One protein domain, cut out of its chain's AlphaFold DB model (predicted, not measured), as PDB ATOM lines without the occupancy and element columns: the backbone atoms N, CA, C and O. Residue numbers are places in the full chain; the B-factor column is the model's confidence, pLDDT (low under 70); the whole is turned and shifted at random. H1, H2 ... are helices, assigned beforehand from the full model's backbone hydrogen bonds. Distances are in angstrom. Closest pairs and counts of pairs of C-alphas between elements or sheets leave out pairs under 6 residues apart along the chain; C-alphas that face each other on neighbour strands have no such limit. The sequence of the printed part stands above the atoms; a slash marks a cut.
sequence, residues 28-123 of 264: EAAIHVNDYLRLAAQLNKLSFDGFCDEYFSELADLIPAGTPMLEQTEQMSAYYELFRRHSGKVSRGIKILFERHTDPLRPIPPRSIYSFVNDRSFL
ATOM      1  N   GLU A  28      29.022  13.826  31.943       78.06
ATOM      2  CA  GLU A  28      30.457  13.849  31.638       78.06
ATOM      3  C   GLU A  28      30.870  15.154  30.955       78.06
ATOM      4  O   GLU A  28      31.870  15.746  31.354       78.06
ATOM      5  N   ALA A  29      30.068  15.681  30.022       81.31
ATOM      6  CA  ALA A  29      30.336  16.983  29.410       81.31
ATOM      7  C   ALA A  29      30.421  18.108  30.456       81.31
ATOM      8  O   ALA A  29      31.352  18.912  30.432       81.31
ATOM      9  N   ALA A  30      29.494  18.126  31.418       82.25
ATOM     10  CA  ALA A  30      29.500  19.090  32.516       82.25
ATOM     11  C   ALA A  30      30.761  18.973  33.394       82.25
ATOM     12  O   ALA A  30      31.341  19.992  33.778       82.25
ATOM     13  N   ILE A  31      31.202  17.746  33.692       79.62
ATOM     14  CA  ILE A  31      32.434  17.483  34.451       79.62
ATOM     15  C   ILE A  31      33.654  17.970  33.665       79.62
ATOM     16  O   ILE A  31      34.406  18.796  34.175       79.62
ATOM     17  N   HIS A  32      33.800  17.547  32.407       82.38
ATOM     18  CA  HIS A  32      34.930  17.916  31.551       82.38
ATOM     19  C   HIS A  32      35.073  19.422  31.387       82.38
ATOM     20  O   HIS A  32      36.177  19.953  31.472       82.38
ATOM     21  N   VAL A  33      33.963  20.125  31.183       86.25
ATOM     22  CA  VAL A  33      33.955  21.584  31.080       86.25
ATOM     23  C   VAL A  33      34.417  22.226  32.383       86.25
ATOM     24  O   VAL A  33      35.254  23.127  32.362       86.25
ATOM     25  N   ASN A  34      33.907  21.766  33.525       84.56
ATOM     26  CA  ASN A  34      34.311  22.297  34.821       84.56
ATOM     27  C   ASN A  34      35.800  22.029  35.116       84.56
ATOM     28  O   ASN A  34      36.493  22.920  35.607       84.56
ATOM     29  N   ASP A  35      36.307  20.844  34.779       81.81
ATOM     30  CA  ASP A  35      37.713  20.473  34.979       81.81
ATOM     31  C   ASP A  35      38.638  21.225  34.017       81.81
ATOM     32  O   ASP A  35      39.705  21.691  34.412       81.81
ATOM     33  N   TYR A  36      38.193  21.459  32.783       87.12
ATOM     34  CA  TYR A  36      38.885  22.311  31.823       87.12
ATOM     35  C   TYR A  36      39.012  23.759  32.326       87.12
ATOM     36  O   TYR A  36      40.095  24.350  32.271       87.12
ATOM     37  N   LEU A  37      37.932  24.332  32.873       88.81
ATOM     38  CA  LEU A  37      37.962  25.665  33.488       88.81
ATOM     39  C   LEU A  37      38.891  25.703  34.713       88.81
ATOM     40  O   LEU A  37      39.620  26.683  34.896       88.81
ATOM     41  N   ARG A  38      38.898  24.640  35.529       86.50
ATOM     42  CA  ARG A  38      39.795  24.494  36.688       86.50
ATOM     43  C   ARG A  38      41.257  24.465  36.252       86.50
ATOM     44  O   ARG A  38      42.040  25.268  36.758       86.50
ATOM     45  N   LEU A  39      41.600  23.616  35.285       85.62
ATOM     46  CA  LEU A  39      42.948  23.505  34.728       85.62
ATOM     47  C   LEU A  39      43.417  24.853  34.172       85.62
ATOM     48  O   LEU A  39      44.492  25.336  34.522       85.62
ATOM     49  N   ALA A  40      42.584  25.522  33.369       88.12
ATOM     50  CA  ALA A  40      42.905  26.848  32.852       88.12
ATOM     51  C   ALA A  40      43.180  27.852  33.987       88.12
ATOM     52  O   ALA A  40      44.142  28.619  33.909       88.12
ATOM     53  N   ALA A  41      42.384  27.841  35.058       86.62
ATOM     54  CA  ALA A  41      42.584  28.721  36.208       86.62
ATOM     55  C   ALA A  41      43.856  28.397  37.017       86.62
ATOM     56  O   ALA A  41      44.486  29.323  37.534       86.62
ATOM     57  N   GLN A  42      44.235  27.120  37.127       84.81
ATOM     58  CA  GLN A  42      45.465  26.666  37.788       84.81
ATOM     59  C   GLN A  42      46.709  27.071  36.992       84.81
ATOM     60  O   GLN A  42      47.595  27.725  37.541       84.81
ATOM     61  N   LEU A  43      46.723  26.804  35.684       85.25
ATOM     62  CA  LEU A  43      47.833  27.150  34.787       85.25
ATOM     63  C   LEU A  43      48.156  28.647  34.784       85.25
ATOM     64  O   LEU A  43      49.310  29.030  34.627       85.25
ATOM     65  N   ASN A  44      47.157  29.510  34.995       81.94
ATOM     66  CA  ASN A  44      47.376  30.956  35.065       81.94
ATOM     67  C   ASN A  44      48.174  31.397  36.308       81.94
ATOM     68  O   ASN A  44      48.619  32.541  36.379       81.94
ATOM     69  N   LYS A  45      48.281  30.532  37.323       84.19
ATOM     70  CA  LYS A  45      48.953  30.814  38.600       84.19
ATOM     71  C   LYS A  45      50.333  30.170  38.705       84.19
ATOM     72  O   LYS A  45      51.087  30.549  39.598       84.19
ATOM     73  N   LEU A  46      50.643  29.201  37.847       87.19
ATOM     74  CA  LEU A  46      51.904  28.471  37.896       87.19
ATOM     75  C   LEU A  46      53.055  29.332  37.375       87.19
ATOM     76  O   LEU A  46      52.918  30.051  36.384       87.19
ATOM     77  N   SER A  47      54.199  29.253  38.054       91.81
ATOM     78  CA  SER A  47      55.476  29.678  37.487       91.81
ATOM     79  C   SER A  47      55.968  28.631  36.485       91.81
ATOM     80  O   SER A  47      55.460  27.512  36.449       91.81
ATOM     81  N   PHE A  48      56.981  28.975  35.688       91.25
ATOM     82  CA  PHE A  48      57.625  27.995  34.812       91.25
ATOM     83  C   PHE A  48      58.186  26.804  35.605       91.25
ATOM     84  O   PHE A  48      57.938  25.663  35.235       91.25
ATOM     85  N   ASP A  49      58.859  27.068  36.727       90.06
ATOM     86  CA  ASP A  49      59.405  26.013  37.588       90.06
ATOM     87  C   ASP A  49      58.292  25.111  38.139       90.06
ATOM     88  O   ASP A  49      58.376  23.897  38.014       90.06
ATOM     89  N   GLY A  50      57.198  25.696  38.643       87.81
ATOM     90  CA  GLY A  50      56.057  24.922  39.138       87.81
ATOM     91  C   GLY A  50      55.358  24.116  38.039       87.81
ATOM     92  O   GLY A  50      54.898  23.009  38.285       87.81
ATOM     93  N   PHE A  51      55.314  24.638  36.811       88.12
ATOM     94  CA  PHE A  51      54.811  23.894  35.659       88.12
ATOM     95  C   PHE A  51      55.698  22.691  35.323       88.12
ATOM     96  O   PHE A  51      55.179  21.617  35.034       88.12
ATOM     97  N   CYS A  52      57.022  22.850  35.369       87.25
ATOM     98  CA  CYS A  52      57.945  21.733  35.189       87.25
ATOM     99  C   CYS A  52      57.785  20.701  36.313       87.25
ATOM    100  O   CYS A  52      57.660  19.518  36.021       87.25
ATOM    101  N   ASP A  53      57.712  21.124  37.573       86.00
ATOM    102  CA  ASP A  53      57.534  20.200  38.699       86.00
ATOM    103  C   ASP A  53      56.240  19.372  38.583       86.00
ATOM    104  O   ASP A  53      56.233  18.194  38.933       86.00
ATOM    105  N   GLU A  54      55.155  19.977  38.086       83.44
ATOM    106  CA  GLU A  54      53.831  19.345  38.025       83.44
ATOM    107  C   GLU A  54      53.581  18.535  36.744       83.44
ATOM    108  O   GLU A  54      52.923  17.507  36.822       83.44
ATOM    109  N   TYR A  55      54.085  18.973  35.583       83.88
ATOM    110  CA  TYR A  55      53.718  18.396  34.277       83.88
ATOM    111  C   TYR A  55      54.889  17.794  33.497       83.88
ATOM    112  O   TYR A  55      54.697  17.303  32.382       83.88
ATOM    113  N   PHE A  56      56.124  17.864  34.007       82.56
ATOM    114  CA  PHE A  56      57.270  17.353  33.254       82.56
ATOM    115  C   PHE A  56      57.144  15.858  32.983       82.56
ATOM    116  O   PHE A  56      57.458  15.429  31.880       82.56
ATOM    117  N   SER A  57      56.660  15.063  33.940       80.75
ATOM    118  CA  SER A  57      56.579  13.610  33.764       80.75
ATOM    119  C   SER A  57      55.612  13.198  32.650       80.75
ATOM    120  O   SER A  57      55.887  12.269  31.900       80.75
ATOM    121  N   GLU A  58      54.527  13.949  32.494       82.00
ATOM    122  CA  GLU A  58      53.464  13.743  31.521       82.00
ATOM    123  C   GLU A  58      53.853  14.262  30.135       82.00
ATOM    124  O   GLU A  58      53.445  13.705  29.116       82.00
ATOM    125  N   LEU A  59      54.629  15.348  30.086       84.38
ATOM    126  CA  LEU A  59      55.033  15.998  28.839       84.38
ATOM    127  C   LEU A  59      56.389  15.515  28.319       84.38
ATOM    128  O   LEU A  59      56.684  15.720  27.143       84.38
ATOM    129  N   ALA A  60      57.200  14.856  29.151       80.94
ATOM    130  CA  ALA A  60      58.508  14.334  28.767       80.94
ATOM    131  C   ALA A  60      58.415  13.343  27.601       80.94
ATOM    132  O   ALA A  60      59.282  13.354  26.732       80.94
ATOM    133  N   ASP A  61      57.340  12.558  27.517       82.69
ATOM    134  CA  ASP A  61      57.119  11.612  26.415       82.69
ATOM    135  C   ASP A  61      56.891  12.302  25.057       82.69
ATOM    136  O   ASP A  61      57.063  11.689  24.002       82.69
ATOM    137  N   LEU A  62      56.526  13.591  25.058       84.69
ATOM    138  CA  LEU A  62      56.418  14.397  23.838       84.69
ATOM    139  C   LEU A  62      57.785  14.887  23.343       84.69
ATOM    140  O   LEU A  62      57.886  15.390  22.221       84.69
ATOM    141  N   ILE A  63      58.823  14.770  24.172       84.31
ATOM    142  CA  ILE A  63      60.192  15.160  23.855       84.31
ATOM    143  C   ILE A  63      60.927  13.921  23.324       84.31
ATOM    144  O   ILE A  63      61.031  12.915  24.029       84.31
ATOM    145  N   PRO A  64      61.460  13.950  22.089       86.12
ATOM    146  CA  PRO A  64      62.164  12.805  21.525       86.12
ATOM    147  C   PRO A  64      63.303  12.294  22.417       86.12
ATOM    148  O   PRO A  64      64.107  13.054  22.963       86.12
ATOM    149  N   ALA A  65      63.418  10.970  22.518       80.12
ATOM    150  CA  ALA A  65      64.508  10.348  23.256       80.12
ATOM    151  C   ALA A  65      65.872  10.775  22.680       80.12
ATOM    152  O   ALA A  65      66.107  10.695  21.473       80.12
ATOM    153  N   GLY A  66      66.786  11.203  23.554       80.75
ATOM    154  CA  GLY A  66      68.125  11.661  23.168       80.75
ATOM    155  C   GLY A  66      68.238  13.155  22.839       80.75
ATOM    156  O   GLY A  66      69.340  13.601  22.523       80.75
ATOM    157  N   THR A  67      67.156  13.939  22.949       84.75
ATOM    158  CA  THR A  67      67.221  15.406  22.848       84.75
ATOM    159  C   THR A  67      68.168  15.982  23.919       84.75
ATOM    160  O   THR A  67      68.039  15.622  25.092       84.75
ATOM    161  N   PRO A  68      69.126  16.864  23.574       87.50
ATOM    162  CA  PRO A  68      70.005  17.523  24.542       87.50
ATOM    163  C   PRO A  68      69.235  18.322  25.603       87.50
ATOM    164  O   PRO A  68      68.253  18.984  25.291       87.50
ATOM    165  N   MET A  69      69.716  18.342  26.851       82.25
ATOM    166  CA  MET A  69      69.001  18.951  27.992       82.25
ATOM    167  C   MET A  69      68.627  20.435  27.798       82.25
ATOM    168  O   MET A  69      67.581  20.878  28.276       82.25
ATOM    169  N   LEU A  70      69.449  21.199  27.067       80.88
ATOM    170  CA  LEU A  70      69.145  22.591  26.723       80.88
ATOM    171  C   LEU A  70      67.906  22.682  25.816       80.88
ATOM    172  O   LEU A  70      66.994  23.449  26.103       80.88
ATOM    173  N   GLU A  71      67.835  21.837  24.786       85.88
ATOM    174  CA  GLU A  71      66.697  21.767  23.862       85.88
ATOM    175  C   GLU A  71      65.435  21.231  24.556       85.88
ATOM    176  O   GLU A  71      64.334  21.691  24.265       85.88
ATOM    177  N   GLN A  72      65.575  20.313  25.522       84.19
ATOM    178  CA  GLN A  72      64.440  19.861  26.341       84.19
ATOM    179  C   GLN A  72      63.854  21.016  27.163       84.19
ATOM    180  O   GLN A  72      62.639  21.205  27.202       84.19
ATOM    181  N   THR A  73      64.717  21.825  27.786       85.12
ATOM    182  CA  THR A  73      64.296  23.011  28.549       85.12
ATOM    183  C   THR A  73      63.586  24.027  27.653       85.12
ATOM    184  O   THR A  73      62.552  24.575  28.036       85.12
ATOM    185  N   GLU A  74      64.097  24.257  26.440       88.44
ATOM    186  CA  GLU A  74      63.462  25.143  25.457       88.44
ATOM    187  C   GLU A  74      62.086  24.624  25.012       88.44
ATOM    188  O   GLU A  74      61.129  25.400  24.946       88.44
ATOM    189  N   GLN A  75      61.946  23.316  24.772       88.56
ATOM    190  CA  GLN A  75      60.660  22.695  24.433       88.56
ATOM    191  C   GLN A  75      59.655  22.791  25.587       88.56
ATOM    192  O   GLN A  75      58.509  23.187  25.367       88.56
ATOM    193  N   MET A  76      60.085  22.531  26.825       89.00
ATOM    194  CA  MET A  76      59.245  22.716  28.014       89.00
ATOM    195  C   MET A  76      58.803  24.172  28.182       89.00
ATOM    196  O   MET A  76      57.643  24.435  28.500       89.00
ATOM    197  N   SER A  77      59.689  25.132  27.904       90.56
ATOM    198  CA  SER A  77      59.345  26.558  27.898       90.56
ATOM    199  C   SER A  77      58.297  26.889  26.832       90.56
ATOM    200  O   SER A  77      57.329  27.604  27.109       90.56
ATOM    201  N   ALA A  78      58.418  26.314  25.633       90.44
ATOM    202  CA  ALA A  78      57.433  26.485  24.569       90.44
ATOM    203  C   ALA A  78      56.058  25.898  24.942       90.44
ATOM    204  O   ALA A  78      55.032  26.539  24.678       90.44
ATOM    205  N   TYR A  79      56.019  24.729  25.592       90.25
ATOM    206  CA  TYR A  79      54.782  24.156  26.131       90.25
ATOM    207  C   TYR A  79      54.172  25.052  27.203       90.25
ATOM    208  O   TYR A  79      53.003  25.422  27.090       90.25
ATOM    209  N   TYR A  80      54.962  25.495  28.177       91.19
ATOM    210  CA  TYR A  80      54.493  26.419  29.205       91.19
ATOM    211  C   TYR A  80      53.878  27.694  28.600       91.19
ATOM    212  O   TYR A  80      52.765  28.085  28.953       91.19
ATOM    213  N   GLU A  81      54.532  28.311  27.614       91.44
ATOM    214  CA  GLU A  81      54.008  29.503  26.939       91.44
ATOM    215  C   GLU A  81      52.733  29.232  26.127       91.44
ATOM    216  O   GLU A  81      51.840  30.084  26.041       91.44
ATOM    217  N   LEU A  82      52.593  28.045  25.531       89.62
ATOM    218  CA  LEU A  82      51.348  27.630  24.886       89.62
ATOM    219  C   LEU A  82      50.204  27.528  25.905       89.62
ATOM    220  O   LEU A  82      49.146  28.127  25.688       89.62
ATOM    221  N   PHE A  83      50.431  26.830  27.020       89.12
ATOM    222  CA  PHE A  83      49.447  26.635  28.087       89.12
ATOM    223  C   PHE A  83      49.057  27.966  28.735       89.12
ATOM    224  O   PHE A  83      47.868  28.258  28.885       89.12
ATOM    225  N   ARG A  84      50.031  28.840  29.008       89.88
ATOM    226  CA  ARG A  84      49.802  30.183  29.555       89.88
ATOM    227  C   ARG A  84      48.967  31.051  28.615       89.88
ATOM    228  O   ARG A  84      47.990  31.669  29.042       89.88
ATOM    229  N   ARG A  85      49.289  31.076  27.315       90.31
ATOM    230  CA  ARG A  85      48.486  31.807  26.313       90.31
ATOM    231  C   ARG A  85      47.070  31.252  26.214       90.31
ATOM    232  O   ARG A  85      46.121  32.031  26.120       90.31
ATOM    233  N   HIS A  86      46.919  29.931  26.226       87.69
ATOM    234  CA  HIS A  86      45.617  29.274  26.188       87.69
ATOM    235  C   HIS A  86      44.777  29.633  27.425       87.69
ATOM    236  O   HIS A  86      43.669  30.147  27.276       87.69
ATOM    237  N   SER A  87      45.338  29.488  28.626       89.81
ATOM    238  CA  SER A  87      44.712  29.889  29.891       89.81
ATOM    239  C   SER A  87      44.299  31.370  29.902       89.81
ATOM    240  O   SER A  87      43.180  31.711  30.303       89.81
ATOM    241  N   GLY A  88      45.144  32.261  29.372       90.12
ATOM    242  CA  GLY A  88      44.815  33.678  29.211       90.12
ATOM    243  C   GLY A  88      43.607  33.915  28.295       90.12
ATOM    244  O   GLY A  88      42.750  34.751  28.601       90.12
ATOM    245  N   LYS A  89      43.486  33.156  27.194       90.12
ATOM    246  CA  LYS A  89      42.318  33.215  26.296       90.12
ATOM    247  C   LYS A  89      41.051  32.692  26.975       90.12
ATOM    248  O   LYS A  89      40.021  33.357  26.873       90.12
ATOM    249  N   VAL A  90      41.129  31.581  27.712       91.00
ATOM    250  CA  VAL A  90      39.998  31.042  28.491       91.00
ATOM    251  C   VAL A  90      39.544  32.051  29.540       91.00
ATOM    252  O   VAL A  90      38.372  32.410  29.584       91.00
ATOM    253  N   SER A  91      40.478  32.608  30.314       90.25
ATOM    254  CA  SER A  91      40.195  33.631  31.328       90.25
ATOM    255  C   SER A  91      39.505  34.863  30.734       90.25
ATOM    256  O   SER A  91      38.598  35.432  31.341       90.25
ATOM    257  N   ARG A  92      39.907  35.284  29.529       91.06
ATOM    258  CA  ARG A  92      39.224  36.355  28.793       91.06
ATOM    259  C   ARG A  92      37.821  35.935  28.346       91.06
ATOM    260  O   ARG A  92      36.902  36.737  28.474       91.06
ATOM    261  N   GLY A  93      37.656  34.709  27.855       90.00
ATOM    262  CA  GLY A  93      36.355  34.140  27.496       90.00
ATOM    263  C   GLY A  93      35.382  34.129  28.674       90.00
ATOM    264  O   GLY A  93      34.267  34.615  28.534       90.00
ATOM    265  N   ILE A  94      35.836  33.698  29.855       89.88
ATOM    266  CA  ILE A  94      35.066  33.724  31.111       89.88
ATOM    267  C   ILE A  94      34.585  35.145  31.437       89.88
ATOM    268  O   ILE A  94      33.414  35.340  31.758       89.88
ATOM    269  N   LYS A  95      35.463  36.155  31.327       89.44
ATOM    270  CA  LYS A  95      35.087  37.561  31.567       89.44
ATOM    271  C   LYS A  95      34.011  38.035  30.592       89.44
ATOM    272  O   LYS A  95      33.019  38.606  31.025       89.44
ATOM    273  N   ILE A  96      34.176  37.743  29.301       89.62
ATOM    274  CA  ILE A  96      33.205  38.109  28.259       89.62
ATOM    275  C   ILE A  96      31.860  37.413  28.493       89.62
ATOM    276  O   ILE A  96      30.815  38.045  28.363       89.62
ATOM    277  N   LEU A  97      31.879  36.124  28.840       87.56
ATOM    278  CA  LEU A  97      30.684  35.350  29.165       87.56
ATOM    279  C   LEU A  97      29.916  36.013  30.315       87.56
ATOM    280  O   LEU A  97      28.721  36.266  30.200       87.56
ATOM    281  N   PHE A  98      30.621  36.349  31.396       84.38
ATOM    282  CA  PHE A  98      30.027  37.018  32.546       84.38
ATOM    283  C   PHE A  98      29.464  38.395  32.166       84.38
ATOM    284  O   PHE A  98      28.309  38.682  32.457       84.38
ATOM    285  N   GLU A  99      30.222  39.228  31.451       86.06
ATOM    286  CA  GLU A  99      29.774  40.557  31.004       86.06
ATOM    287  C   GLU A  99      28.526  40.509  30.110       86.06
ATOM    288  O   GLU A  99      27.678  41.394  30.192       86.06
ATOM    289  N   ARG A 100      28.402  39.489  29.252       86.75
ATOM    290  CA  ARG A 100      27.303  39.378  28.279       86.75
ATOM    291  C   ARG A 100      26.046  38.719  28.827       86.75
ATOM    292  O   ARG A 100      24.959  39.042  28.358       86.75
ATOM    293  N   HIS A 101      26.194  37.788  29.764       82.62
ATOM    294  CA  HIS A 101      25.094  36.927  30.206       82.62
ATOM    295  C   HIS A 101      24.662  37.172  31.654       82.62
ATOM    296  O   HIS A 101      23.699  36.556  32.103       82.62
ATOM    297  N   THR A 102      25.307  38.100  32.371       79.56
ATOM    298  CA  THR A 102      24.849  38.515  33.703       79.56
ATOM    299  C   THR A 102      23.585  39.357  33.610       79.56
ATOM    300  O   THR A 102      23.636  40.571  33.434       79.56
ATOM    301  N   ASP A 103      22.444  38.693  33.772       82.00
ATOM    302  CA  ASP A 103      21.149  39.320  34.010       82.00
ATOM    303  C   ASP A 103      20.628  38.869  35.387       82.00
ATOM    304  O   ASP A 103      20.215  37.716  35.533       82.00
ATOM    305  N   PRO A 104      20.623  39.747  36.409       78.25
ATOM    306  CA  PRO A 104      20.180  39.385  37.754       78.25
ATOM    307  C   PRO A 104      18.680  39.064  37.833       78.25
ATOM    308  O   PRO A 104      18.215  38.589  38.868       78.25
ATOM    309  N   LEU A 105      17.909  39.344  36.777       86.88
ATOM    310  CA  LEU A 105      16.473  39.084  36.718       86.88
ATOM    311  C   LEU A 105      16.134  37.756  36.036       86.88
ATOM    312  O   LEU A 105      14.967  37.358  36.041       86.88
ATOM    313  N   ARG A 106      17.117  37.062  35.447       83.44
ATOM    314  CA  ARG A 106      16.899  35.778  34.776       83.44
ATOM    315  C   ARG A 106      17.426  34.616  35.613       83.44
ATOM    316  O   ARG A 106      18.490  34.728  36.219       83.44
ATOM    317  N   PRO A 107      16.705  33.481  35.640       84.44
ATOM    318  CA  PRO A 107      17.230  32.277  36.256       84.44
ATOM    319  C   PRO A 107      18.464  31.806  35.487       84.44
ATOM    320  O   PRO A 107      18.511  31.861  34.258       84.44
ATOM    321  N   ILE A 108      19.451  31.320  36.229       87.00
ATOM    322  CA  ILE A 108      20.688  30.793  35.664       87.00
ATOM    323  C   ILE A 108      20.427  29.359  35.188       87.00
ATOM    324  O   ILE A 108      20.002  28.533  36.002       87.00
ATOM    325  N   PRO A 109      20.678  29.037  33.906       86.88
ATOM    326  CA  PRO A 109      20.500  27.685  33.389       86.88
ATOM    327  C   PRO A 109      21.428  26.706  34.122       86.88
ATOM    328  O   PRO A 109      22.646  26.898  34.096       86.88
ATOM    329  N   PRO A 110      20.901  25.670  34.801       85.50
ATOM    330  CA  PRO A 110      21.725  24.753  35.583       85.50
ATOM    331  C   PRO A 110      22.640  23.936  34.669       85.50
ATOM    332  O   PRO A 110      22.247  23.602  33.554       85.50
ATOM    333  N   ARG A 111      23.830  23.553  35.144       84.19
ATOM    334  CA  ARG A 111      24.804  22.771  34.355       84.19
ATOM    335  C   ARG A 111      25.108  23.415  32.993       84.19
ATOM    336  O   ARG A 111      25.167  22.721  31.995       84.19
ATOM    337  N   SER A 112      25.246  24.729  32.930       88.38
ATOM    338  CA  SER A 112      25.788  25.450  31.769       88.38
ATOM    339  C   SER A 112      27.191  25.969  32.095       88.38
ATOM    340  O   SER A 112      27.531  26.111  33.278       88.38
ATOM    341  N   ILE A 113      27.993  26.328  31.082       89.06
ATOM    342  CA  ILE A 113      29.261  27.049  31.321       89.06
ATOM    343  C   ILE A 113      28.991  28.306  32.151       89.06
ATOM    344  O   ILE A 113      29.717  28.583  33.106       89.06
ATOM    345  N   TYR A 114      27.922  29.039  31.825       89.38
ATOM    346  CA  TYR A 114      27.530  30.223  32.578       89.38
ATOM    347  C   TYR A 114      27.258  29.924  34.055       89.38
ATOM    348  O   TYR A 114      27.748  30.666  34.904       89.38
ATOM    349  N   SER A 115      26.582  28.818  34.389       88.44
ATOM    350  CA  SER A 115      26.368  28.440  35.793       88.44
ATOM    351  C   SER A 115      27.674  28.196  36.550       88.44
ATOM    352  O   SER A 115      27.839  28.783  37.615       88.44
ATOM    353  N   PHE A 116      28.623  27.453  35.961       88.31
ATOM    354  CA  PHE A 116      29.933  27.162  36.566       88.31
ATOM    355  C   PHE A 116      30.796  28.412  36.738       88.31
ATOM    356  O   PHE A 116      31.567  28.554  37.688       88.31
ATOM    357  N   VAL A 117      30.696  29.345  35.788       89.31
ATOM    358  CA  VAL A 117      31.388  30.631  35.876       89.31
ATOM    359  C   VAL A 117      30.770  31.509  36.957       89.31
ATOM    360  O   VAL A 117      31.497  32.126  37.739       89.31
ATOM    361  N   ASN A 118      29.440  31.566  37.002       87.81
ATOM    362  CA  ASN A 118      28.706  32.411  37.926       87.81
ATOM    363  C   ASN A 118      28.905  31.978  39.387       87.81
ATOM    364  O   ASN A 118      29.172  32.824  40.240       87.81
ATOM    365  N   ASP A 119      28.798  30.680  39.679       85.88
ATOM    366  CA  ASP A 119      28.998  30.136  41.030       85.88
ATOM    367  C   ASP A 119      30.475  29.868  41.371       85.88
ATOM    368  O   ASP A 119      30.813  29.601  42.526       85.88
ATOM    369  N   ARG A 120      31.364  29.995  40.376       88.44
ATOM    370  CA  ARG A 120      32.803  29.728  40.474       88.44
ATOM    371  C   ARG A 120      33.105  28.291  40.906       88.44
ATOM    372  O   ARG A 120      34.119  28.059  41.568       88.44
ATOM    373  N   SER A 121      32.275  27.324  40.515       82.88
ATOM    374  CA  SER A 121      32.425  25.902  40.855       82.88
ATOM    375  C   SER A 121      33.821  25.359  40.539       82.88
ATOM    376  O   SER A 121      34.383  24.586  41.312       82.88
ATOM    377  N   PHE A 122      34.418  25.808  39.435       84.44
ATOM    378  CA  PHE A 122      35.746  25.389  38.981       84.44
ATOM    379  C   PHE A 122      36.889  25.864  39.895       84.44
ATOM    380  O   PHE A 122      37.977  25.296  39.859       84.44
ATOM    381  N   LEU A 123      36.658  26.880  40.738       84.69
ATOM    382  CA  LEU A 123      37.615  27.337  41.751       84.69
ATOM    383  C   LEU A 123      37.480  26.589  43.081       84.69
ATOM    384  O   LEU A 123      38.348  26.735  43.943       84.69
TER     385      LEU A 123
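This is residues 28 to 123 of the 264 residues of an uncharacterized protein of Hymenobacter chitinivorans DSM 11115 (UniProt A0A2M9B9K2). The long helix H3 is a spine, and three shorter helices pack crosswise on it: H2 toward its first end, H1 near its middle, H4 toward its last end. The 96 printed residues hold four named helices, H1 to H4 in order, and no named strand: all helix, mostly crossed packing. The whole is a loose rod, radius of gyration of the C-alphas 17.1 A, spanning 59 by 25 by 17 A.

Start at H1, residues 28 to 43: its residues 37 to 43 touch the hub H3, residues 69 to 101, closest at C-alphas Ala 40 and Ser 87, 4.6 A. H2, residues 48 to 62, touches H3 at Phe 48 and Tyr 80, closest C-alphas 6.6 A apart. H4, residues 113 to 119, touches H3, about perpendicular at 81 degrees, closest C-alphas Ile 94 and Val 117, 6.8 A. Every O i to N i+4 pair is within hydrogen-bond range in H1, H3 and H4, and 7 of 11 in H2.

Find C-alpha 28 at (30.457, 13.849, 31.638), where H1 begins. H3 runs 47.5 A to C-alpha 101 at (25.094, 36.927, 30.206).

The printed part has no cut; the link H3 to H4 is long. No printed residue is under 70 in pLDDT.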